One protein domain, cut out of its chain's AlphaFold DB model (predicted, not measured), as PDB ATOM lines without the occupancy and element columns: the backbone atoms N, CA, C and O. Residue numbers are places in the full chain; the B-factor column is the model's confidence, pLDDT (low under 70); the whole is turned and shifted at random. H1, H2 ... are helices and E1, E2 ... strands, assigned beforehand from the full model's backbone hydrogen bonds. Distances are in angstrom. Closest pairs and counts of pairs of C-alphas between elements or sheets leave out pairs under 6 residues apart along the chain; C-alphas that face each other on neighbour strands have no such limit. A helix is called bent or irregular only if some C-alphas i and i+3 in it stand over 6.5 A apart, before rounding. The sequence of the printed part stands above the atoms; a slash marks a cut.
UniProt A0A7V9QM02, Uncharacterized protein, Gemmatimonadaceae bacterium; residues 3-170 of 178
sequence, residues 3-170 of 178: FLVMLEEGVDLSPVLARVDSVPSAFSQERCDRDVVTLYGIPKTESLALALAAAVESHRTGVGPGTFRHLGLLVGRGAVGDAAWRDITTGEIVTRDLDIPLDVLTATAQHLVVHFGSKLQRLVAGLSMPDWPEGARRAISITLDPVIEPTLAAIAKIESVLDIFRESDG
ATOM      1  N   PHE A   3       2.769  40.241 107.688       91.06
ATOM      2  CA  PHE A   3       2.375  39.310 106.642       91.06
ATOM      3  C   PHE A   3       1.571  40.017 105.558       91.06
ATOM      4  O   PHE A   3       0.675  40.810 105.853       91.06
ATOM      5  N   LEU A   4       1.832  39.667 104.304       92.81
ATOM      6  CA  LEU A   4       0.923  39.916 103.191       92.81
ATOM      7  C   LEU A   4       0.266  38.592 102.816       92.81
ATOM      8  O   LEU A   4       0.930  37.709 102.283       92.81
ATOM      9  N   VAL A   5      -1.029  38.448 103.091       92.88
ATOM     10  CA  VAL A   5      -1.758  37.218 102.774       92.88
ATOM     11  C   VAL A   5      -2.468  37.389 101.445       92.88
ATOM     12  O   VAL A   5      -3.306  38.274 101.297       92.88
ATOM     13  N   MET A   6      -2.126  36.539 100.490       92.62
ATOM     14  CA  MET A   6      -2.667  36.498  99.145       92.62
ATOM     15  C   MET A   6      -3.532  35.256  98.963       92.62
ATOM     16  O   MET A   6      -3.225  34.189  99.489       92.62
ATOM     17  N   LEU A   7      -4.605  35.390  98.193       89.88
ATOM     18  CA  LEU A   7      -5.395  34.272  97.705       89.88
ATOM     19  C   LEU A   7      -5.207  34.177  96.195       89.88
ATOM     20  O   LEU A   7      -5.570  35.099  95.461       89.88
ATOM     21  N   GLU A   8      -4.640  33.065  95.746       86.62
ATOM     22  CA  GLU A   8      -4.560  32.736  94.331       86.62
ATOM     23  C   GLU A   8      -5.581  31.645  94.012       86.62
ATOM     24  O   GLU A   8      -5.578  30.553  94.590       86.62
ATOM     25  N   GLU A   9      -6.469  31.955  93.069       71.50
ATOM     26  CA  GLU A   9      -7.388  30.994  92.462       71.50
ATOM     27  C   GLU A   9      -6.550  30.059  91.563       71.50
ATOM     28  O   GLU A   9      -6.384  30.274  90.366       71.50
ATOM     29  N   GLY A  10      -5.892  29.082  92.195       59.62
ATOM     30  CA  GLY A  10      -4.961  28.141  91.574       59.62
ATOM     31  C   GLY A  10      -5.587  26.768  91.329       59.62
ATOM     32  O   GLY A  10      -6.297  26.248  92.183       59.62
ATOM     33  N   VAL A  11      -5.287  26.209  90.150       50.66
ATOM     34  CA  VAL A  11      -5.761  24.939  89.566       50.66
ATOM     35  C   VAL A  11      -5.925  23.828  90.611       50.66
ATOM     36  O   VAL A  11      -4.962  23.513  91.308       50.66
ATOM     37  N   ASP A  12      -7.102  23.189  90.638       53.78
ATOM     38  CA  ASP A  12      -7.569  22.112  91.545       53.78
ATOM     39  C   ASP A  12      -6.656  20.859  91.677       53.78
ATOM     40  O   ASP A  12      -7.059  19.837  92.229       53.78
ATOM     41  N   LEU A  13      -5.426  20.892  91.157       51.78
ATOM     42  CA  LEU A  13      -4.522  19.755  90.987       51.78
ATOM     43  C   LEU A  13      -3.153  19.914  91.676       51.78
ATOM     44  O   LEU A  13      -2.334  18.998  91.591       51.78
ATOM     45  N   SER A  14      -2.865  21.035  92.350       59.84
ATOM     46  CA  SER A  14      -1.592  21.198  93.074       59.84
ATOM     47  C   SER A  14      -1.669  20.598  94.489       59.84
ATOM     48  O   SER A  14      -2.578  20.953  95.239       59.84
ATOM     49  N   PRO A  15      -0.716  19.743  94.920       74.06
ATOM     50  CA  PRO A  15      -0.658  19.238  96.300       74.06
ATOM     51  C   PRO A  15      -0.233  20.312  97.318       74.06
ATOM     52  O   PRO A  15      -0.160  20.034  98.519       74.06
ATOM     53  N   VAL A  16       0.096  21.517  96.839       84.38
ATOM     54  CA  VAL A  16       0.559  22.642  97.647       84.38
ATOM     55  C   VAL A  16      -0.639  23.445  98.149       84.38
ATOM     56  O   VAL A  16      -1.364  24.049  97.364       84.38
ATOM     57  N   LEU A  17      -0.828  23.469  99.467       87.69
ATOM     58  CA  LEU A  17      -1.899  24.205 100.149       87.69
ATOM     59  C   LEU A  17      -1.634  25.708 100.197       87.69
ATOM     60  O   LEU A  17      -2.546  26.526 100.086       87.69
ATOM     61  N   ALA A  18      -0.375  26.058 100.428       92.25
ATOM     62  CA  ALA A  18       0.061  27.429 100.571       92.25
ATOM     63  C   ALA A  18       1.548  27.543 100.255       92.25
ATOM     64  O   ALA A  18       2.299  26.573 100.359       92.25
ATOM     65  N   ARG A  19       1.969  28.751  99.912       93.38
ATOM     66  CA  ARG A  19       3.361  29.137  99.740       93.38
ATOM     67  C   ARG A  19       3.686  30.263 100.712       93.38
ATOM     68  O   ARG A  19       2.848  31.128 100.951       93.38
ATOM     69  N   VAL A  20       4.885  30.232 101.274       93.56
ATOM     70  CA  VAL A  20       5.403  31.271 102.162       93.56
ATOM     71  C   VAL A  20       6.742  31.738 101.618       93.56
ATOM     72  O   VAL A  20       7.649  30.928 101.437       93.56
ATOM     73  N   ASP A  21       6.860  33.035 101.370       92.56
ATOM     74  CA  ASP A  21       8.091  33.673 100.917       92.56
ATOM     75  C   ASP A  21       8.478  34.793 101.881       92.56
ATOM     76  O   ASP A  21       7.675  35.692 102.125       92.56
ATOM     77  N   SER A  22       9.706  34.793 102.398       89.75
ATOM     78  CA  SER A  22      10.200  35.956 103.140       89.75
ATOM     79  C   SER A  22      10.698  37.036 102.181       89.75
ATOM     80  O   SER A  22      11.427  36.769 101.223       89.75
ATOM     81  N   VAL A  23      10.323  38.283 102.459       84.12
ATOM     82  CA  VAL A  23      10.798  39.481 101.764       84.12
ATOM     83  C   VAL A  23      11.676  40.258 102.742       84.12
ATOM     84  O   VAL A  23      11.156  40.935 103.637       84.12
ATOM     85  N   PRO A  24      13.011  40.166 102.610       70.12
ATOM     86  CA  PRO A  24      13.909  40.873 103.503       70.12
ATOM     87  C   PRO A  24      13.750  42.386 103.366       70.12
ATOM     88  O   PRO A  24      13.634  42.921 102.262       70.12
ATOM     89  N   SER A  25      13.829  43.085 104.491       66.12
ATOM     90  CA  SER A  25      13.749  44.547 104.603       66.12
ATOM     91  C   SER A  25      14.758  45.296 103.726       66.12
ATOM     92  O   SER A  25      14.467  46.396 103.277       66.12
ATOM     93  N   ALA A  26      15.900  44.694 103.371       59.84
ATOM     94  CA  ALA A  26      16.836  45.271 102.395       59.84
ATOM     95  C   ALA A  26      16.208  45.519 101.004       59.84
ATOM     96  O   ALA A  26      16.724  46.323 100.229       59.84
ATOM     97  N   PHE A  27      15.097  44.843 100.696       54.03
ATOM     98  CA  PHE A  27      14.348  44.947  99.443       54.03
ATOM     99  C   PHE A  27      12.980  45.627  99.614       54.03
ATOM    100  O   PHE A  27      12.262  45.803  98.630       54.03
ATOM    101  N   SER A  28      12.620  46.034 100.837       54.53
ATOM    102  CA  SER A  28      11.360  46.706 101.158       54.53
ATOM    103  C   SER A  28      11.622  48.122 101.679       54.53
ATOM    104  O   SER A  28      12.609  48.381 102.357       54.53
ATOM    105  N   GLN A  29      10.725  49.070 101.402       51.12
ATOM    106  CA  GLN A  29      10.773  50.397 102.044       51.12
ATOM    107  C   GLN A  29      10.373  50.341 103.533       51.12
ATOM    108  O   GLN A  29      10.422  51.351 104.238       51.12
ATOM    109  N   GLU A  30       9.958  49.168 104.013       50.62
ATOM    110  CA  GLU A  30       9.510  48.921 105.378       50.62
ATOM    111  C   GLU A  30      10.663  48.472 106.284       50.62
ATOM    112  O   GLU A  30      11.573  47.757 105.874       50.62
ATOM    113  N   ARG A  31      10.617  48.895 107.553       53.69
ATOM    114  CA  ARG A  31      11.682  48.657 108.547       53.69
ATOM    115  C   ARG A  31      11.714  47.228 109.114       53.69
ATOM    116  O   ARG A  31      12.569  46.952 109.951       53.69
ATOM    117  N   CYS A  32      10.807  46.348 108.686       60.84
ATOM    118  CA  CYS A  32      10.663  44.979 109.181       60.84
ATOM    119  C   CYS A  32      10.655  43.982 108.016       60.84
ATOM    120  O   CYS A  32      10.096  44.270 106.959       60.84
ATOM    121  N   ASP A  33      11.254  42.806 108.223       72.44
ATOM    122  CA  ASP A  33      11.115  41.680 107.295       72.44
ATOM    123  C   ASP A  33       9.631  41.272 107.236       72.44
ATOM    124  O   ASP A  33       8.984  41.099 108.275       72.44
ATOM    125  N   ARG A  34       9.089  41.164 106.018       86.50
ATOM    126  CA  ARG A  34       7.683  40.824 105.762       86.50
ATOM    127  C   ARG A  34       7.607  39.465 105.089       86.50
ATOM    128  O   ARG A  34       8.297  39.244 104.100       86.50
ATOM    129  N   ASP A  35       6.706  38.605 105.544       90.81
ATOM    130  CA  ASP A  35       6.434  37.335 104.873       90.81
ATOM    131  C   ASP A  35       5.206  37.457 103.961       90.81
ATOM    132  O   ASP A  35       4.173  38.021 104.326       90.81
ATOM    133  N   VAL A  36       5.301  36.929 102.748       93.38
ATOM    134  CA  VAL A  36       4.190  36.806 101.805       93.38
ATOM    135  C   VAL A  36       3.644  35.391 101.918       93.38
ATOM    136  O   VAL A  36       4.372  34.421 101.738       93.38
ATOM    137  N   VAL A  37       2.358  35.273 102.229       94.44
ATOM    138  CA  VAL A  37       1.654  33.997 102.362       94.44
ATOM    139  C   VAL A  37       0.643  33.891 101.238       94.44
ATOM    140  O   VAL A  37      -0.359  34.596 101.254       94.44
ATOM    141  N   THR A  38       0.862  32.992 100.292       93.62
ATOM    142  CA  THR A  38      -0.076  32.734  99.198       93.62
ATOM    143  C   THR A  38      -0.858  31.463  99.488       93.62
ATOM    144  O   THR A  38      -0.288  30.378  99.541       93.62
ATOM    145  N   LEU A  39      -2.167  31.592  99.685       92.00
ATOM    146  CA  LEU A  39      -3.096  30.474  99.829       92.00
ATOM    147  C   LEU A  39      -3.613  30.045  98.457       92.00
ATOM    148  O   LEU A  39      -3.957  30.896  97.635       92.00
ATOM    149  N   TYR A  40      -3.723  28.734  98.253       89.25
ATOM    150  CA  TYR A  40      -4.290  28.149  97.042       89.25
ATOM    151  C   TYR A  40      -5.662  27.524  97.317       89.25
ATOM    152  O   TYR A  40      -5.882  26.886  98.350       89.25
ATOM    153  N   GLY A  41      -6.586  27.684  96.369       84.88
ATOM    154  CA  GLY A  41      -7.923  27.089  96.429       84.88
ATOM    155  C   GLY A  41      -8.873  27.830  97.373       84.88
ATOM    156  O   GLY A  41      -8.884  29.057  97.423       84.88
ATOM    157  N   ILE A  42      -9.715  27.094  98.105       85.81
ATOM    158  CA  ILE A  42     -10.696  27.698  99.020       85.81
ATOM    159  C   ILE A  42      -9.986  28.120 100.316       85.81
ATOM    160  O   ILE A  42      -9.478  27.248 101.033       85.81
ATOM    161  N   PRO A  43      -9.980  29.417 100.670       87.44
ATOM    162  CA  PRO A  43      -9.323  29.886 101.881       87.44
ATOM    163  C   PRO A  43     -10.050  29.346 103.120       87.44
ATOM    164  O   PRO A  43     -11.263  29.486 103.277       87.44
ATOM    165  N   LYS A  44      -9.289  28.731 104.025       90.75
ATOM    166  CA  LYS A  44      -9.764  28.220 105.316       90.75
ATOM    167  C   LYS A  44      -8.882  28.750 106.434       90.75
ATOM    168  O   LYS A  44      -7.688  28.974 106.229       90.75
ATOM    169  N   THR A  45      -9.457  28.924 107.622       93.38
ATOM    170  CA  THR A  45      -8.714  29.407 108.793       93.38
ATOM    171  C   THR A  45      -7.595  28.445 109.180       93.38
ATOM    172  O   THR A  45      -6.508  28.893 109.522       93.38
ATOM    173  N   GLU A  46      -7.822  27.142 109.051       91.12
ATOM    174  CA  GLU A  46      -6.843  26.099 109.356       91.12
ATOM    175  C   GLU A  46      -5.658  26.141 108.385       91.12
ATOM    176  O   GLU A  46      -4.506  26.141 108.816       91.12
ATOM    177  N   SER A  47      -5.926  26.247 107.077       91.25
ATOM    178  CA  SER A  47      -4.879  26.360 106.051       91.25
ATOM    179  C   SER A  47      -4.047  27.630 106.233       91.25
ATOM    180  O   SER A  47      -2.824  27.592 106.120       91.25
ATOM    181  N   LEU A  48      -4.703  28.749 106.564       93.94
ATOM    182  CA  LEU A  48      -4.023  30.002 106.882       93.94
ATOM    183  C   LEU A  48      -3.159  29.877 108.142       93.94
ATOM    184  O   LEU A  48      -2.015  30.323 108.142       93.94
ATOM    185  N   ALA A  49      -3.677  29.263 109.206       94.94
ATOM    186  CA  ALA A  49      -2.927  29.066 110.442       94.94
ATOM    187  C   ALA A  49      -1.688  28.186 110.226       94.94
ATOM    188  O   ALA A  49      -0.622  28.512 110.742       94.94
ATOM    189  N   LEU A  50      -1.798  27.124 109.420       94.69
ATOM    190  CA  LEU A  50      -0.657  26.292 109.029       94.69
ATOM    191  C   LEU A  50       0.384  27.082 108.229       94.69
ATOM    192  O   LEU A  50       1.577  26.960 108.494       94.69
ATOM    193  N   ALA A  51      -0.049  27.916 107.280       94.88
ATOM    194  CA  ALA A  51       0.861  28.742 106.488       94.88
ATOM    195  C   ALA A  51       1.608  29.771 107.353       94.88
ATOM    196  O   ALA A  51       2.823  29.922 107.238       94.88
ATOM    197  N   LEU A  52       0.908  30.420 108.283       94.56
ATOM    198  CA  LEU A  52       1.526  31.330 109.248       94.56
ATOM    199  C   LEU A  52       2.465  30.593 110.210       94.56
ATOM    200  O   LEU A  52       3.535  31.106 110.527       94.56
ATOM    201  N   ALA A  53       2.109  29.381 110.641       94.50
ATOM    202  CA  ALA A  53       2.989  28.541 111.445       94.50
ATOM    203  C   ALA A  53       4.285  28.211 110.695       94.50
ATOM    204  O   ALA A  53       5.361  28.331 111.270       94.50
ATOM    205  N   ALA A  54       4.205  27.883 109.402       94.50
ATOM    206  CA  ALA A  54       5.388  27.628 108.583       94.50
ATOM    207  C   ALA A  54       6.303  28.851 108.506       94.50
ATOM    208  O   ALA A  54       7.512  28.709 108.679       94.50
ATOM    209  N   ALA A  55       5.739  30.050 108.338       92.75
ATOM    210  CA  ALA A  55       6.507  31.288 108.401       92.75
ATOM    211  C   ALA A  55       7.225  31.425 109.755       92.75
ATOM    212  O   ALA A  55       8.452  31.531 109.796       92.75
ATOM    213  N   VAL A  56       6.488  31.313 110.865       91.25
ATOM    214  CA  VAL A  56       7.026  31.429 112.232       91.25
ATOM    215  C   VAL A  56       8.148  30.421 112.498       91.25
ATOM    216  O   VAL A  56       9.208  30.805 112.996       91.25
ATOM    217  N   GLU A  57       7.954  29.148 112.150       91.31
ATOM    218  CA  GLU A  57       8.973  28.110 112.335       91.31
ATOM    219  C   GLU A  57      10.194  28.331 111.438       91.31
ATOM    220  O   GLU A  57      11.329  28.138 111.875       91.31
ATOM    221  N   SER A  58       9.997  28.813 110.209       89.50
ATOM    222  CA  SER A  58      11.104  29.107 109.295       89.50
ATOM    223  C   SER A  58      12.052  30.173 109.855       89.50
ATOM    224  O   SER A  58      13.272  30.070 109.700       89.50
ATOM    225  N   HIS A  59      11.524  31.155 110.592       87.12
ATOM    226  CA  HIS A  59      12.326  32.175 111.273       87.12
ATOM    227  C   HIS A  59      13.074  31.623 112.496       87.12
ATOM    228  O   HIS A  59      14.156  32.113 112.820       87.12
ATOM    229  N   ARG A  60      12.576  30.557 113.142       84.56
ATOM    230  CA  ARG A  60      13.252  29.909 114.286       84.56
ATOM    231  C   ARG A  60      14.493  29.112 113.896       84.56
ATOM    232  O   ARG A  60      15.345  28.880 114.750       84.56
ATOM    233  N   THR A  61      14.643  28.742 112.624       72.50
ATOM    234  CA  THR A  61      15.803  27.969 112.134       72.50
ATOM    235  C   THR A  61      17.143  28.726 112.172       72.50
ATOM    236  O   THR A  61      18.185  28.163 111.832       72.50
ATOM    237  N   GLY A  62      17.153  29.972 112.664       61.34
ATOM    238  CA  GLY A  62      18.358  30.613 113.198       61.34
ATOM    239  C   GLY A  62      19.258  31.290 112.168       61.34
ATOM    240  O   GLY A  62      20.418  31.562 112.464       61.34
ATOM    241  N   VAL A  63      18.745  31.576 110.970       68.19
ATOM    242  CA  VAL A  63      19.463  32.380 109.975       68.19
ATOM    243  C   VAL A  63      19.076  33.849 110.156       68.19
ATOM    244  O   VAL A  63      17.890  34.173 110.235       68.19
ATOM    245  N   GLY A  64      20.083  34.713 110.301       67.25
ATOM    246  CA  GLY A  64      19.941  36.125 110.661       67.25
ATOM    247  C   GLY A  64      19.160  36.988 109.652       67.25
ATOM    248  O   GLY A  64      18.603  36.483 108.672       67.25
ATOM    249  N   PRO A  65      19.103  38.312 109.884       70.00
ATOM    250  CA  PRO A  65      18.393  39.241 109.004       70.00
ATOM    251  C   PRO A  65      18.935  39.174 107.569       70.00
ATOM    252  O   PRO A  65      20.126  38.941 107.362       70.00
ATOM    253  N   GLY A  66      18.069  39.384 106.574       76.75
ATOM    254  CA  GLY A  66      18.464  39.300 105.159       76.75
ATOM    255  C   GLY A  66      18.320  37.911 104.526       76.75
ATOM    256  O   GLY A  66      18.691  37.735 103.368       76.75
ATOM    257  N   THR A  67      17.790  36.933 105.265       86.81
ATOM    258  CA  THR A  67      17.550  35.579 104.753       86.81
ATOM    259  C   THR A  67      16.278  35.528 103.912       86.81
ATOM    260  O   THR A  67      15.190  35.862 104.390       86.81
ATOM    261  N   PHE A  68      16.414  35.049 102.682       89.31
ATOM    262  CA  PHE A  68      15.296  34.648 101.840       89.31
ATOM    263  C   PHE A  68      14.877  33.238 102.211       89.31
ATOM    264  O   PHE A  68      15.724  32.365 102.363       89.31
ATOM    265  N   ARG A  69      13.581  33.014 102.355       91.50
ATOM    266  CA  ARG A  69      12.990  31.717 102.652       91.50
ATOM    267  C   ARG A  69      11.875  31.503 101.661       91.50
ATOM    268  O   ARG A  69      11.055  32.399 101.478       91.50
ATOM    269  N   HIS A  70      11.851  30.336 101.049       93.69
ATOM    270  CA  HIS A  70      10.794  29.924 100.154       93.69
ATOM    271  C   HIS A  70      10.291  28.564 100.625       93.69
ATOM    272  O   HIS A  70      11.055  27.611 100.707       93.69
ATOM    273  N   LEU A  71       9.014  28.480 100.995       94.50
ATOM    274  CA  LEU A  71       8.400  27.268 101.529       94.50
ATOM    275  C   LEU A  71       7.095  26.961 100.805       94.50
ATOM    276  O   LEU A  71       6.245  27.832 100.631       94.50
ATOM    277  N   GLY A  72       6.908  25.696 100.444       94.25
ATOM    278  CA  GLY A  72       5.635  25.131 100.013       94.25
ATOM    279  C   GLY A  72       5.049  24.233 101.099       94.25
ATOM    280  O   GLY A  72       5.726  23.342 101.613       94.25
ATOM    281  N   LEU A  73       3.779  24.444 101.439       94.19
ATOM    282  CA  LEU A  73       3.040  23.593 102.366       94.19
ATOM    283  C   LEU A  73       2.378  22.451 101.611       94.19
ATOM    284  O   LEU A  73       1.529  22.680 100.754       94.19
ATOM    285  N   LEU A  74       2.721  21.223 101.978       91.56
ATOM    286  CA  LEU A  74       2.238  20.000 101.349       91.56
ATOM    287  C   LEU A  74       1.286  19.262 102.289       91.56
ATOM    288  O   LEU A  74       1.595  19.043 103.466       91.56
ATOM    289  N   VAL A  75       0.143  18.828 101.751       84.94
ATOM    290  CA  VAL A  75      -0.842  18.034 102.502       84.94
ATOM    291  C   VAL A  75      -0.171  16.792 103.089       84.94
ATOM    292  O   VAL A  75       0.429  15.998 102.369       84.94
ATOM    293  N   GLY A  76      -0.277  16.612 104.407       86.62
ATOM    294  CA  GLY A  76       0.213  15.413 105.092       86.62
ATOM    295  C   GLY A  76       1.730  15.334 105.303       86.62
ATOM    296  O   GLY A  76       2.172  14.396 105.960       86.62
ATOM    297  N   ARG A  77       2.526  16.291 104.798       90.38
ATOM    298  CA  ARG A  77       3.993  16.295 104.959       90.38
ATOM    299  C   ARG A  77       4.503  17.411 105.869       90.38
ATOM    300  O   ARG A  77       5.318  17.139 106.742       90.38
ATOM    301  N   GLY A  78       4.011  18.634 105.691       92.88
ATOM    302  CA  GLY A  78       4.533  19.816 106.382       92.88
ATOM    303  C   GLY A  78       4.963  20.895 105.392       92.88
ATOM    304  O   GLY A  78       4.369  21.005 104.318       92.88
ATOM    305  N   ALA A  79       5.977  21.686 105.741       95.00
ATOM    306  CA  ALA A  79       6.509  22.741 104.878       95.00
ATOM    307  C   ALA A  79       7.907  22.370 104.385       95.00
ATOM    308  O   ALA A  79       8.777  22.041 105.185       95.00
ATOM    309  N   VAL A  80       8.112  22.440 103.072       95.06
ATOM    310  CA  VAL A  80       9.381  22.092 102.425       95.06
ATOM    311  C   VAL A  80       9.809  23.221 101.503       95.06
ATOM    312  O   VAL A  80       8.977  23.800 100.804       95.06
ATOM    313  N   GLY A  81      11.103  23.505 101.471       93.44
ATOM    314  CA  GLY A  81      11.698  24.444 100.535       93.44
ATOM    315  C   GLY A  81      13.127  24.764 100.932       93.44
ATOM    316  O   GLY A  81      13.867  23.860 101.313       93.44
ATOM    317  N   ASP A  82      13.517  26.026 100.858       93.12
ATOM    318  CA  ASP A  82      14.896  26.446 101.063       93.12
ATOM    319  C   ASP A  82      15.013  27.823 101.725       93.12
ATOM    320  O   ASP A  82      14.094  28.646 101.748       93.12
ATOM    321  N   ALA A  83      16.181  28.053 102.313       92.12
ATOM    322  CA  ALA A  83      16.637  29.337 102.798       92.12
ATOM    323  C   ALA A  83      17.940  29.712 102.100       92.12
ATOM    324  O   ALA A  83      18.855  28.897 102.007       92.12
ATOM    325  N   ALA A  84      18.049  30.965 101.676       90.69
ATOM    326  CA  ALA A  84      19.240  31.519 101.060       90.69
ATOM    327  C   ALA A  84      19.655  32.808 101.768       90.69
ATOM    328  O   ALA A  84      18.840  33.704 102.000       90.69
ATOM    329  N   TRP A  85      20.937  32.925 102.101       89.56
ATOM    330  CA  TRP A  85      21.503  34.138 102.686       89.56
ATOM    331  C   TRP A  85      22.919  34.366 102.180       89.56
ATOM    332  O   TRP A  85      23.588  33.455 101.696       89.56
ATOM    333  N   ARG A  86      23.390  35.604 102.303       87.44
ATOM    334  CA  ARG A  86      24.779  35.940 102.010       87.44
ATOM    335  C   ARG A  86      25.625  35.716 103.256       87.44
ATOM    336  O   ARG A  86      25.362  36.334 104.287       87.44
ATOM    337  N   ASP A  87      26.631  34.856 103.176       86.88
ATOM    338  CA  ASP A  87      27.617  34.719 104.244       86.88
ATOM    339  C   ASP A  87      28.460  35.998 104.315       86.88
ATOM    340  O   ASP A  87      29.032  36.452 103.326       86.88
ATOM    341  N   ILE A  88      28.511  36.603 105.500       85.75
ATOM    342  CA  ILE A  88      29.224  37.859 105.746       85.75
ATOM    343  C   ILE A  88      30.741  37.657 105.620       85.75
ATOM    344  O   ILE A  88      31.454  38.581 105.237       85.75
ATOM    345  N   THR A  89      31.232  36.453 105.916       88.00
ATOM    346  CA  THR A  89      32.667  36.145 105.934       88.00
ATOM    347  C   THR A  89      33.213  35.944 104.527       88.00
ATOM    348  O   THR A  89      34.262  36.485 104.182       88.00
ATOM    349  N   THR A  90      32.504  35.169 103.707       89.56
ATOM    350  CA  THR A  90      32.939  34.789 102.353       89.56
ATOM    351  C   THR A  90      32.319  35.662 101.263       89.56
ATOM    352  O   THR A  90      32.857  35.768 100.165       89.56
ATOM    353  N   GLY A  91      31.197  36.321 101.553       87.25
ATOM    354  CA  GLY A  91      30.415  37.077 100.581       87.25
ATOM    355  C   GLY A  91      29.590  36.206  99.630       87.25
ATOM    356  O   GLY A  91      28.884  36.777  98.792       87.25
ATOM    357  N   GLU A  92      29.665  34.878  99.753       91.50
ATOM    358  CA  GLU A  92      28.953  33.910  98.920       91.50
ATOM    359  C   GLU A  92      27.495  33.735  99.364       91.50
ATOM    360  O   GLU A  92      27.128  34.025 100.504       91.50
ATOM    361  N   ILE A  93      26.647  33.268  98.445       90.19
ATOM    362  CA  ILE A  93      25.270  32.890  98.768       90.19
ATOM    363  C   ILE A  93      25.273  31.445  99.255       90.19
ATOM    364  O   ILE A  93      25.575  30.526  98.494       90.19
ATOM    365  N   VAL A  94      24.905  31.255 100.516       91.44
ATOM    366  CA  VAL A  94      24.697  29.945 101.124       91.44
ATOM    367  C   VAL A  94      23.221  29.599 101.015       91.44
ATOM    368  O   VAL A  94      22.360  30.424 101.320       91.44
ATOM    369  N   THR A  95      22.940  28.374 100.587       92.12
ATOM    370  CA  THR A  95      21.595  27.801 100.537       92.12
ATOM    371  C   THR A  95      21.480  26.653 101.533       92.12
ATOM    372  O   THR A  95      22.453  25.949 101.819       92.12
ATOM    373  N   ARG A  96      20.293  26.486 102.109       92.19
ATOM    374  CA  ARG A  96      19.969  25.405 103.036       92.19
ATOM    375  C   ARG A  96      18.549  24.938 102.790       92.19
ATOM    376  O   ARG A  96      17.629  25.746 102.851       92.19
ATOM    377  N   ASP A  97      18.381  23.635 102.636       93.62
ATOM    378  CA  ASP A  97      17.056  23.031 102.572       93.62
ATOM    379  C   ASP A  97      16.330  23.181 103.915       93.62
ATOM    380  O   ASP A  97      16.896  22.964 104.992       93.62
ATOM    381  N   LEU A  98      15.058  23.548 103.840       92.56
ATOM    382  CA  LEU A  98      14.141  23.609 104.965       92.56
ATOM    383  C   LEU A  98      13.117  22.482 104.826       92.56
ATOM    384  O   LEU A  98      12.383  22.420 103.842       92.56
ATOM    385  N   ASP A  99      13.040  21.622 105.838       94.62
ATOM    386  CA  ASP A  99      11.973  20.630 105.994       94.62
ATOM    387  C   ASP A  99      11.412  20.782 107.413       94.62
ATOM    388  O   ASP A  99      12.105  20.524 108.401       94.62
ATOM    389  N   ILE A 100      10.190  21.309 107.512       94.31
ATOM    390  CA  ILE A 100       9.485  21.561 108.769       94.31
ATOM    391  C   ILE A 100       8.360  20.527 108.888       94.31
ATOM    392  O   ILE A 100       7.374  20.613 108.141       94.31
ATOM    393  N   PRO A 101       8.474  19.576 109.831       95.38
ATOM    394  CA  PRO A 101       7.495  18.511 110.012       95.38
ATOM    395  C   PRO A 101       6.072  19.013 110.295       95.38
ATOM    396  O   PRO A 101       5.860  20.029 110.965       95.38
ATOM    397  N   LEU A 102       5.069  18.278 109.799       94.31
ATOM    398  CA  LEU A 102       3.655  18.640 109.951       94.31
ATOM    399  C   LEU A 102       3.196  18.740 111.413       94.31
ATOM    400  O   LEU A 102       2.343  19.569 111.722       94.31
ATOM    401  N   ASP A 103       3.718  17.909 112.308       95.19
ATOM    402  CA  ASP A 103       3.395  17.929 113.739       95.19
ATOM    403  C   ASP A 103       3.840  19.240 114.400       95.19
ATOM    404  O   ASP A 103       3.047  19.858 115.114       95.19
ATOM    405  N   VAL A 104       5.044  19.724 114.075       93.88
ATOM    406  CA  VAL A 104       5.547  21.032 114.525       93.88
ATOM    407  C   VAL A 104       4.650  22.158 114.006       93.88
ATOM    408  O   VAL A 104       4.212  23.010 114.781       93.88
ATOM    409  N   LEU A 105       4.302  22.134 112.714       94.31
ATOM    410  CA  LEU A 105       3.399  23.134 112.135       94.31
ATOM    411  C   LEU A 105       2.014  23.107 112.774       94.31
ATOM    412  O   LEU A 105       1.430  24.159 113.015       94.31
ATOM    413  N   THR A 106       1.485  21.917 113.045       94.56
ATOM    414  CA  THR A 106       0.156  21.741 113.635       94.56
ATOM    415  C   THR A 106       0.124  22.281 115.058       94.56
ATOM    416  O   THR A 106      -0.808  23.007 115.400       94.56
ATOM    417  N   ALA A 107       1.149  21.991 115.863       93.62
ATOM    418  CA  ALA A 107       1.273  22.536 117.210       93.62
ATOM    419  C   ALA A 107       1.294  24.072 117.174       93.62
ATOM    420  O   ALA A 107       0.462  24.725 117.804       93.62
ATOM    421  N   THR A 108       2.164  24.670 116.358       93.88
ATOM    422  CA  THR A 108       2.252  26.133 116.245       93.88
ATOM    423  C   THR A 108       0.974  26.755 115.672       93.88
ATOM    424  O   THR A 108       0.527  27.795 116.155       93.88
ATOM    425  N   ALA A 109       0.325  26.111 114.701       93.62
ATOM    426  CA  ALA A 109      -0.949  26.569 114.152       93.62
ATOM    427  C   ALA A 109      -2.060  26.574 115.212       93.62
ATOM    428  O   ALA A 109      -2.845  27.520 115.261       93.62
ATOM    429  N   GLN A 110      -2.112  25.570 116.093       94.31
ATOM    430  CA  GLN A 110      -3.064  25.539 117.207       94.31
ATOM    431  C   GLN A 110      -2.853  26.723 118.153       94.31
ATOM    432  O   GLN A 110      -3.824  27.409 118.476       94.31
ATOM    433  N   HIS A 111      -1.604  27.029 118.520       91.44
ATOM    434  CA  HIS A 111      -1.294  28.232 119.299       91.44
ATOM    435  C   HIS A 111      -1.781  29.500 118.578       91.44
ATOM    436  O   HIS A 111      -2.501  30.314 119.158       91.44
ATOM    437  N   LEU A 112      -1.482  29.654 117.284       91.75
ATOM    438  CA  LEU A 112      -1.934  30.815 116.509       91.75
ATOM    439  C   LEU A 112      -3.463  30.942 116.466       91.75
ATOM    440  O   LEU A 112      -3.982  32.053 116.559       91.75
ATOM    441  N   VAL A 113      -4.198  29.835 116.357       93.19
ATOM    442  CA  VAL A 113      -5.667  29.848 116.378       93.19
ATOM    443  C   VAL A 113      -6.201  30.244 117.754       93.19
ATOM    444  O   VAL A 113      -7.149  31.024 117.824       93.19
ATOM    445  N   VAL A 114      -5.584  29.776 118.843       92.56
ATOM    446  CA  VAL A 114      -5.978  30.155 120.210       92.56
ATOM    447  C   VAL A 114      -5.811  31.661 120.436       92.56
ATOM    448  O   VAL A 114      -6.727  32.305 120.945       92.56
ATOM    449  N   HIS A 115      -4.688  32.245 120.012       90.12
ATOM    450  CA  HIS A 115      -4.405  33.665 120.259       90.12
ATOM    451  C   HIS A 115      -5.028  34.613 119.223       90.12
ATOM    452  O   HIS A 115      -5.409  35.734 119.561       90.12
ATOM    453  N   PHE A 116      -5.152  34.187 117.963       91.69
ATOM    454  CA  PHE A 116      -5.533  35.059 116.845       91.69
ATOM    455  C   PHE A 116      -6.746  34.572 116.047       91.69
ATOM    456  O   PHE A 116      -7.068  35.171 115.021       91.69
ATOM    457  N   GLY A 117      -7.456  33.532 116.492       90.75
ATOM    458  CA  GLY A 117      -8.510  32.865 115.717       90.75
ATOM    459  C   GLY A 117      -9.555  33.805 115.115       90.75
ATOM    460  O   GLY A 117      -9.832  33.727 113.920       90.75
ATOM    461  N   SER A 118     -10.074  34.765 115.886       92.69
ATOM    462  CA  SER A 118     -11.055  35.744 115.384       92.69
ATOM    463  C   SER A 118     -10.480  36.673 114.305       92.69
ATOM    464  O   SER A 118     -11.167  37.017 113.341       92.69
ATOM    465  N   LYS A 119      -9.200  37.047 114.425       93.06
ATOM    466  CA  LYS A 119      -8.473  37.851 113.434       93.06
ATOM    467  C   LYS A 119      -8.238  37.051 112.153       93.06
ATOM    468  O   LYS A 119      -8.473  37.578 111.068       93.06
ATOM    469  N   LEU A 120      -7.849  35.781 112.277       93.69
ATOM    470  CA  LEU A 120      -7.652  34.874 111.142       93.69
ATOM    471  C   LEU A 120      -8.967  34.588 110.406       93.69
ATOM    472  O   LEU A 120      -9.004  34.620 109.182       93.69
ATOM    473  N   GLN A 121     -10.067  34.374 111.131       94.06
ATOM    474  CA  GLN A 121     -11.399  34.205 110.538       94.06
ATOM    475  C   GLN A 121     -11.836  35.450 109.765       94.06
ATOM    476  O   GLN A 121     -12.307  35.343 108.634       94.06
ATOM    477  N   ARG A 122     -11.638  36.641 110.344       93.00
ATOM    478  CA  ARG A 122     -11.968  37.905 109.677       93.00
ATOM    479  C   ARG A 122     -11.115  38.123 108.423       93.00
ATOM    480  O   ARG A 122     -11.635  38.597 107.418       93.00
ATOM    481  N   LEU A 123      -9.840  37.737 108.465       93.00
ATOM    482  CA  LEU A 123      -8.943  37.770 107.310       93.00
ATOM    483  C   LEU A 123      -9.424  36.834 106.193       93.00
ATOM    484  O   LEU A 123      -9.553  37.265 105.051       93.00
ATOM    485  N   VAL A 124      -9.741  35.577 106.522       92.38
ATOM    486  CA  VAL A 124     -10.269  34.594 105.561       92.38
ATOM    487  C   VAL A 124     -11.579  35.076 104.943       92.38
ATOM    488  O   VAL A 124     -11.743  34.996 103.727       92.38
ATOM    489  N   ALA A 125     -12.486  35.632 105.749       90.88
ATOM    490  CA  ALA A 125     -13.729  36.214 105.255       90.88
ATOM    491  C   ALA A 125     -13.463  37.377 104.286       90.88
ATOM    492  O   ALA A 125     -14.071  37.427 103.221       90.88
ATOM    493  N   GLY A 126     -12.507  38.257 104.610       90.25
ATOM    494  CA  GLY A 126     -12.089  39.353 103.734       90.25
ATOM    495  C   GLY A 126     -11.525  38.866 102.397       90.25
ATOM    496  O   GLY A 126     -11.914  39.368 101.350       90.25
ATOM    497  N   LEU A 127     -10.663  37.846 102.410       87.94
ATOM    498  CA  LEU A 127     -10.111  37.248 101.184       87.94
ATOM    499  C   LEU A 127     -11.188  36.559 100.330       87.94
ATOM    500  O   LEU A 127     -11.080  36.515  99.105       87.94
ATOM    501  N   SER A 128     -12.239  36.044 100.970       86.75
ATOM    502  CA  SER A 128     -13.340  35.327 100.315       86.75
ATOM    503  C   SER A 128     -14.433  36.243  99.763       86.75
ATOM    504  O   SER A 128     -15.411  35.739  99.212       86.75
ATOM    505  N   MET A 129     -14.310  37.567  99.915       86.50
ATOM    506  CA  MET A 129     -15.338  38.497  99.452       86.50
ATOM    507  C   MET A 129     -15.562  38.350  97.931       86.50
ATOM    508  O   MET A 129     -14.590  38.311  97.168       86.50
ATOM    509  N   PRO A 130     -16.820  38.192  97.475       73.75
ATOM    510  CA  PRO A 130     -17.139  37.948  96.066       73.75
ATOM    511  C   PRO A 130     -16.993  39.201  95.190       73.75
ATOM    512  O   PRO A 130     -16.832  39.087  93.982       73.75
ATOM    513  N   ASP A 131     -17.034  40.383  95.795       77.81
ATOM    514  CA  ASP A 131     -17.005  41.714  95.186       77.81
ATOM    515  C   ASP A 131     -15.590  42.315  95.106       77.81
ATOM    516  O   ASP A 131     -15.420  43.535  95.076       77.81
ATOM    517  N   TRP A 132     -14.555  41.467  95.069       80.25
ATOM    518  CA  TRP A 132     -13.183  41.942  94.907       80.25
ATOM    519  C   TRP A 132     -13.046  42.752  93.606       80.25
ATOM    520  O   TRP A 132     -13.582  42.325  92.579       80.25
ATOM    521  N   PRO A 133     -12.338  43.899  93.608       76.56
ATOM    522  CA  PRO A 133     -12.192  44.716  92.411       76.56
ATOM    523  C   PRO A 133     -11.648  43.898  91.238       76.56
ATOM    524  O   PRO A 133     -10.622  43.223  91.360       76.56
ATOM    525  N   GLU A 134     -12.339  43.968  90.102       69.38
ATOM    526  CA  GLU A 134     -11.974  43.226  88.897       69.38
ATOM    527  C   GLU A 134     -10.535  43.569  88.469       69.38
ATOM    528  O   GLU A 134     -10.152  44.737  88.379       69.38
ATOM    529  N   GLY A 135      -9.708  42.541  88.255       65.56
ATOM    530  CA  GLY A 135      -8.295  42.691  87.890       65.56
ATOM    531  C   GLY A 135      -7.323  42.934  89.056       65.56
ATOM    532  O   GLY A 135      -6.112  42.945  88.828       65.56
ATOM    533  N   ALA A 136      -7.799  43.080  90.299       73.62
ATOM    534  CA  ALA A 136      -6.938  43.170  91.479       73.62
ATOM    535  C   ALA A 136      -6.670  41.786  92.091       73.62
ATOM    536  O   ALA A 136      -7.575  40.970  92.253       73.62
ATOM    537  N   ARG A 137      -5.419  41.526  92.503       78.62
ATOM    538  CA  ARG A 137      -5.096  40.326  93.292       78.62
ATOM    539  C   ARG A 137      -5.748  40.420  94.671       78.62
ATOM    540  O   ARG A 137      -5.726  41.483  95.295       78.62
ATOM    541  N   ARG A 138      -6.291  39.304  95.159       88.25
ATOM    542  CA  ARG A 138      -6.843  39.193  96.513       88.25
ATOM    543  C   ARG A 138      -5.703  39.160  97.516       88.25
ATOM    544  O   ARG A 138      -5.053  38.132  97.663       88.25
ATOM    545  N   ALA A 139      -5.429  40.289  98.159       90.38
ATOM    546  CA  ALA A 139      -4.323  40.421  99.095       90.38
ATOM    547  C   ALA A 139      -4.697  41.327 100.271       90.38
ATOM    548  O   ALA A 139      -5.263  42.402 100.075       90.38
ATOM    549  N   ILE A 140      -4.378  40.900 101.491       90.44
ATOM    550  CA  ILE A 140      -4.640  41.648 102.723       90.44
ATOM    551  C   ILE A 140      -3.403  41.576 103.620       90.44
ATOM    552  O   ILE A 140      -2.909  40.491 103.932       90.44
ATOM    553  N   SER A 141      -2.917  42.736 104.060       90.25
ATOM    554  CA  SER A 141      -1.822  42.824 105.027       90.25
ATOM    555  C   SER A 141      -2.326  42.624 106.454       90.25
ATOM    556  O   SER A 141      -3.341  43.203 106.848       90.25
ATOM    557  N   ILE A 142      -1.591  41.854 107.253       90.06
ATOM    558  CA  ILE A 142      -1.817  41.717 108.691       90.06
ATOM    559  C   ILE A 142      -0.495  41.799 109.449       90.06
ATOM    560  O   ILE A 142       0.534  41.320 108.988       90.06
ATOM    561  N   THR A 143      -0.549  42.325 110.663       88.44
ATOM    562  CA  THR A 143       0.556  42.240 111.623       88.44
ATOM    563  C   THR A 143       0.131  41.323 112.756       88.44
ATOM    564  O   THR A 143      -0.963  41.486 113.304       88.44
ATOM    565  N   LEU A 144       0.958  40.342 113.100       84.38
ATOM    566  CA  LEU A 144       0.796  39.555 114.319       84.38
ATOM    567  C   LEU A 144       1.841  40.018 115.322       84.38
ATOM    568  O   LEU A 144       3.046  39.938 115.055       84.38
ATOM    569  N   ASP A 145       1.373  40.506 116.465       78.69
ATOM    570  CA  ASP A 145       2.257  40.822 117.577       78.69
ATOM    571  C   ASP A 145       2.957  39.533 118.022       78.69
ATOM    572  O   ASP A 145       2.336  38.462 118.002       78.69
ATOM    573  N   PRO A 146       4.257  39.585 118.357       63.12
ATOM    574  CA  PRO A 146       4.955  38.406 118.834       63.12
ATOM    575  C   PRO A 146       4.212  37.882 120.062       63.12
ATOM    576  O   PRO A 146       4.084  38.580 121.067       63.12
ATOM    577  N   VAL A 147       3.718  36.647 119.975       56.00
ATOM    578  CA  VAL A 147       3.266  35.920 121.158       56.00
ATOM    579  C   VAL A 147       4.535  35.637 121.947       56.00
ATOM    580  O   VAL A 147       5.254  34.680 121.667       56.00
ATOM    581  N   ILE A 148       4.867  36.526 122.882       44.97
ATOM    582  CA  ILE A 148       5.880  36.279 123.906       44.97
ATOM    583  C   ILE A 148       5.247  35.285 124.887       44.97
ATOM    584  O   ILE A 148       4.966  35.608 126.035       44.97
ATOM    585  N   GLU A 149       4.952  34.078 124.414       46.19
ATOM    586  CA  GLU A 149       4.879  32.936 125.301       46.19
ATOM    587  C   GLU A 149       6.307  32.417 125.383       46.19
ATOM    588  O   GLU A 149       6.867  31.975 124.370       46.19
ATOM    589  N   PRO A 150       6.964  32.550 126.545       43.34
ATOM    590  CA  PRO A 150       8.267  31.954 126.714       43.34
ATOM    591  C   PRO A 150       8.074  30.457 126.482       43.34
ATOM    592  O   PRO A 150       7.310  29.790 127.176       43.34
ATOM    593  N   THR A 151       8.722  29.927 125.444       52.97
ATOM    594  CA  THR A 151       8.798  28.478 125.248       52.97
ATOM    595  C   THR A 151       9.263  27.847 126.559       52.97
ATOM    596  O   THR A 151      10.063  28.452 127.270       52.97
ATOM    597  N   LEU A 152       8.812  26.636 126.896       51.72
ATOM    598  CA  LEU A 152       9.269  25.922 128.103       51.72
ATOM    599  C   LEU A 152      10.805  25.947 128.257       51.72
ATOM    600  O   LEU A 152      11.315  26.087 129.361       51.72
ATOM    601  N   ALA A 153      11.543  25.920 127.141       46.75
ATOM    602  CA  ALA A 153      12.996  26.079 127.113       46.75
ATOM    603  C   ALA A 153      13.488  27.492 127.499       46.75
ATOM    604  O   ALA A 153      14.511  27.623 128.167       46.75
ATOM    605  N   ALA A 154      12.783  28.552 127.095       50.25
ATOM    606  CA  ALA A 154      13.063  29.926 127.505       50.25
ATOM    607  C   ALA A 154      12.661  30.188 128.967       50.25
ATOM    608  O   ALA A 154      13.409  30.866 129.667       50.25
ATOM    609  N   ILE A 155      11.549  29.607 129.443       57.19
ATOM    610  CA  ILE A 155      11.152  29.632 130.863       57.19
ATOM    611  C   ILE A 155      12.240  28.976 131.709       57.19
ATOM    612  O   ILE A 155      12.762  29.619 132.608       57.19
ATOM    613  N   ALA A 156      12.668  27.759 131.358       57.22
ATOM    614  CA  ALA A 156      13.715  27.041 132.087       57.22
ATOM    615  C   ALA A 156      15.045  27.814 132.124       57.22
ATOM    616  O   ALA A 156      15.757  27.808 133.128       57.22
ATOM    617  N   LYS A 157      15.381  28.534 131.043       54.88
ATOM    618  CA  LYS A 157      16.563  29.408 131.008       54.88
ATOM    619  C   LYS A 157      16.425  30.590 131.968       54.88
ATOM    620  O   LYS A 157      17.378  30.893 132.678       54.88
ATOM    621  N   ILE A 158      15.259  31.235 132.002       64.69
ATOM    622  CA  ILE A 158      14.973  32.356 132.909       64.69
ATOM    623  C   ILE A 158      14.945  31.879 134.367       64.69
ATOM    624  O   ILE A 158      15.549  32.527 135.215       64.69
ATOM    625  N   GLU A 159      14.329  30.731 134.655       62.16
ATOM    626  CA  GLU A 159      14.321  30.114 135.987       62.16
ATOM    627  C   GLU A 159      15.736  29.777 136.462       62.16
ATOM    628  O   GLU A 159      16.093  30.151 137.572       62.16
ATOM    629  N   SER A 160      16.588  29.203 135.601       65.94
ATOM    630  CA  SER A 160      17.987  28.928 135.965       65.94
ATOM    631  C   SER A 160      18.770  30.195 136.328       65.94
ATOM    632  O   SER A 160      19.595  30.181 137.235       65.94
ATOM    633  N   VAL A 161      18.488  31.316 135.654       69.50
ATOM    634  CA  VAL A 161      19.120  32.608 135.949       69.50
ATOM    635  C   VAL A 161      18.570  33.192 137.252       69.50
ATOM    636  O   VAL A 161      19.337  33.734 138.045       69.50
ATOM    637  N   LEU A 162      17.266  33.063 137.506       70.56
ATOM    638  CA  LEU A 162      16.643  33.507 138.756       70.56
ATOM    639  C   LEU A 162      17.108  32.683 139.965       70.56
ATOM    640  O   LEU A 162      17.297  33.255 141.037       70.56
ATOM    641  N   ASP A 163      17.340  31.382 139.797       69.81
ATOM    642  CA  ASP A 163      17.880  30.523 140.854       69.81
ATOM    643  C   ASP A 163      19.337  30.872 141.186       69.81
ATOM    644  O   ASP A 163      19.671  30.966 142.365       69.81
ATOM    645  N   ILE A 164      20.168  31.208 140.191       71.00
ATOM    646  CA  ILE A 164      21.530  31.729 140.425       71.00
ATOM    647  C   ILE A 164      21.491  33.042 141.228       71.00
ATOM    648  O   ILE A 164      22.288  33.238 142.145       71.00
ATOM    649  N   PHE A 165      20.552  33.943 140.921       59.28
ATOM    650  CA  PHE A 165      20.388  35.190 141.678       59.28
ATOM    651  C   PHE A 165      19.898  34.950 143.109       59.28
ATOM    652  O   PHE A 165      20.361  35.616 144.032       59.28
ATOM    653  N   ARG A 166      19.002  33.980 143.312       67.00
ATOM    654  CA  ARG A 166      18.514  33.595 144.643       67.00
ATOM    655  C   ARG A 166      19.606  32.929 145.485       67.00
ATOM    656  O   ARG A 166      19.643  33.136 146.692       67.00
ATOM    657  N   GLU A 167      20.497  32.162 144.864       59.69
ATOM    658  CA  GLU A 167      21.644  31.538 145.532       59.69
ATOM    659  C   GLU A 167      22.740  32.567 145.882       59.69
ATOM    660  O   GLU A 167      23.428  32.428 146.893       59.69
ATOM    661  N   SER A 168      22.845  33.661 145.117       57.91
ATOM    662  CA  SER A 168      23.803  34.749 145.369       57.91
ATOM    663  C   SER A 168      23.461  35.645 146.571       57.91
ATOM    664  O   SER A 168      24.360  36.314 147.077       57.91
ATOM    665  N   ASP A 169      22.211  35.664 147.048       55.84
ATOM    666  CA  ASP A 169      21.781  36.474 148.209       55.84
ATOM    667  C   ASP A 169      22.009  35.766 149.567       55.84
ATOM    668  O   ASP A 169      21.666  36.293 150.624       55.84
ATOM    669  N   GLY A 170      22.611  34.568 149.567       52.81
ATOM    670  CA  GLY A 170      22.894  33.779 150.775       52.81
ATOM    671  C   GLY A 170      24.221  34.080 151.489       52.81
ATOM    672  O   GLY A 170      24.486  33.478 152.526       52.81
TER     673      GLY A 170
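Overview. This is residues 3 to 170 of the 178 residues of an uncharacterized protein of Gemmatimonadaceae bacterium (UniProt A0A7V9QM02). A twisted sheet of seven strands curls round the helix H1, and the bent helix H2 packs on H1 with both of its arms, H2a and H2b; the helix H3 sticks out from this body as a long arm. The printed part has 168 residues with three named helices and seven named strands, in the order E1, E2, E3, H1, E4, E5, E6, H2, E7, H3, and the class is mixed, helices and strands. The sheet is mixed and runs E6, E5, E4, E2, E3, E1, E7. The whole is only just compact, close to loose, with a radius of gyration of the C-alphas of 18.6 A, and its outline is elongated, 71 by 43 by 34 A, with H3 adding to the length.

Along the chain. Find C-alpha 3 at (2.375, 39.310, 106.642), where E1 begins; it runs over residues 3 to 8. E2 follows at residues 16 to 23, 20.1 A long, and E3 at residues 34 to 40. Next look at residues 45 to 60, the helix H1, which is 22.6 A from first to last C-alpha. E4 takes residues 68 to 74, E5 residues 78 to 86 with 26.2 A, and E6 residues 93 to 101 with 25.5 A. At C-alpha 102, (3.655, 18.640, 109.951), you reach H2, residues 102 to 127, assigned as one helix by its hydrogen bonds but bent: C-alphas 115 and 118 are 8.5 A apart. Its arms are H2a, residues 102 to 115, and H2b, residues 118 to 127. E7 is residues 138 to 143, and H3, residues 152 to 168, is 24.2 A long and ends at C-alpha 168, (23.803, 34.749, 145.369).

Arrangement. Start with the sheet, whose edge strands are E6 and E7. E1 and E7 are antiparallel, with N 5 and O 140 at 2.9 A; E3 and E1 are parallel, with N 6 and O 37 at 2.7 A. The hairpin E2 and E3 has N 21 and O 36 at 2.9 A, and E4 and E2 are antiparallel, with N 20 and O 71 at 2.8 A. E4, E5 and E6 form a meander, each strand the antiparallel neighbour of the one before; look at N 72 and O 80, 2.8 A, and N 83 and O 96, 2.8 A. E3, H1 and E4 are a split strand-helix-strand unit, two strands that run the same way with E2 between them, and its crossover is left-handed. The sheet curls round H1; the closest C-alphas of H1 and E2 are those of Ala 51 and Ala 18, 6.1 A apart. H1, H2a and H2b on one face of the sheet make two layers. H1 and H2a touch, the C-alphas of Ala 49 and Ala 109 being closest at 4.9 A, and are only just about perpendicular at 70.2 degrees. H1 touches H2b with residues 45 to 49 alone, closest at the C-alphas of Thr 45 and Gln 121, 5.8 A. H2b is on the sheet at a height of 9.5 A and runs along the strands, at 14 degrees to E7 on the local plane. H3 is not on the sheet and is apart from H1, H2a and H2b. In H1, H2a, H2b and H3 every O i to N i+4 pair is within hydrogen-bond range.

Size, cuts and confidence. The two C-alphas farthest apart are those of Glu 134 and Gly 170, at 71.7 A. Residues 130 to 136, 151 to 157 and 159 to 170 stand free; without them the body spans 47 by 42 by 33 A. The printed part has no cut, and no link is long. The mean pLDDT of the printed part is 81.4; look for values under 70 at, among others, residues 10 to 14, 25 to 32 and 146 to 161, and note that H3 has a mean of 61.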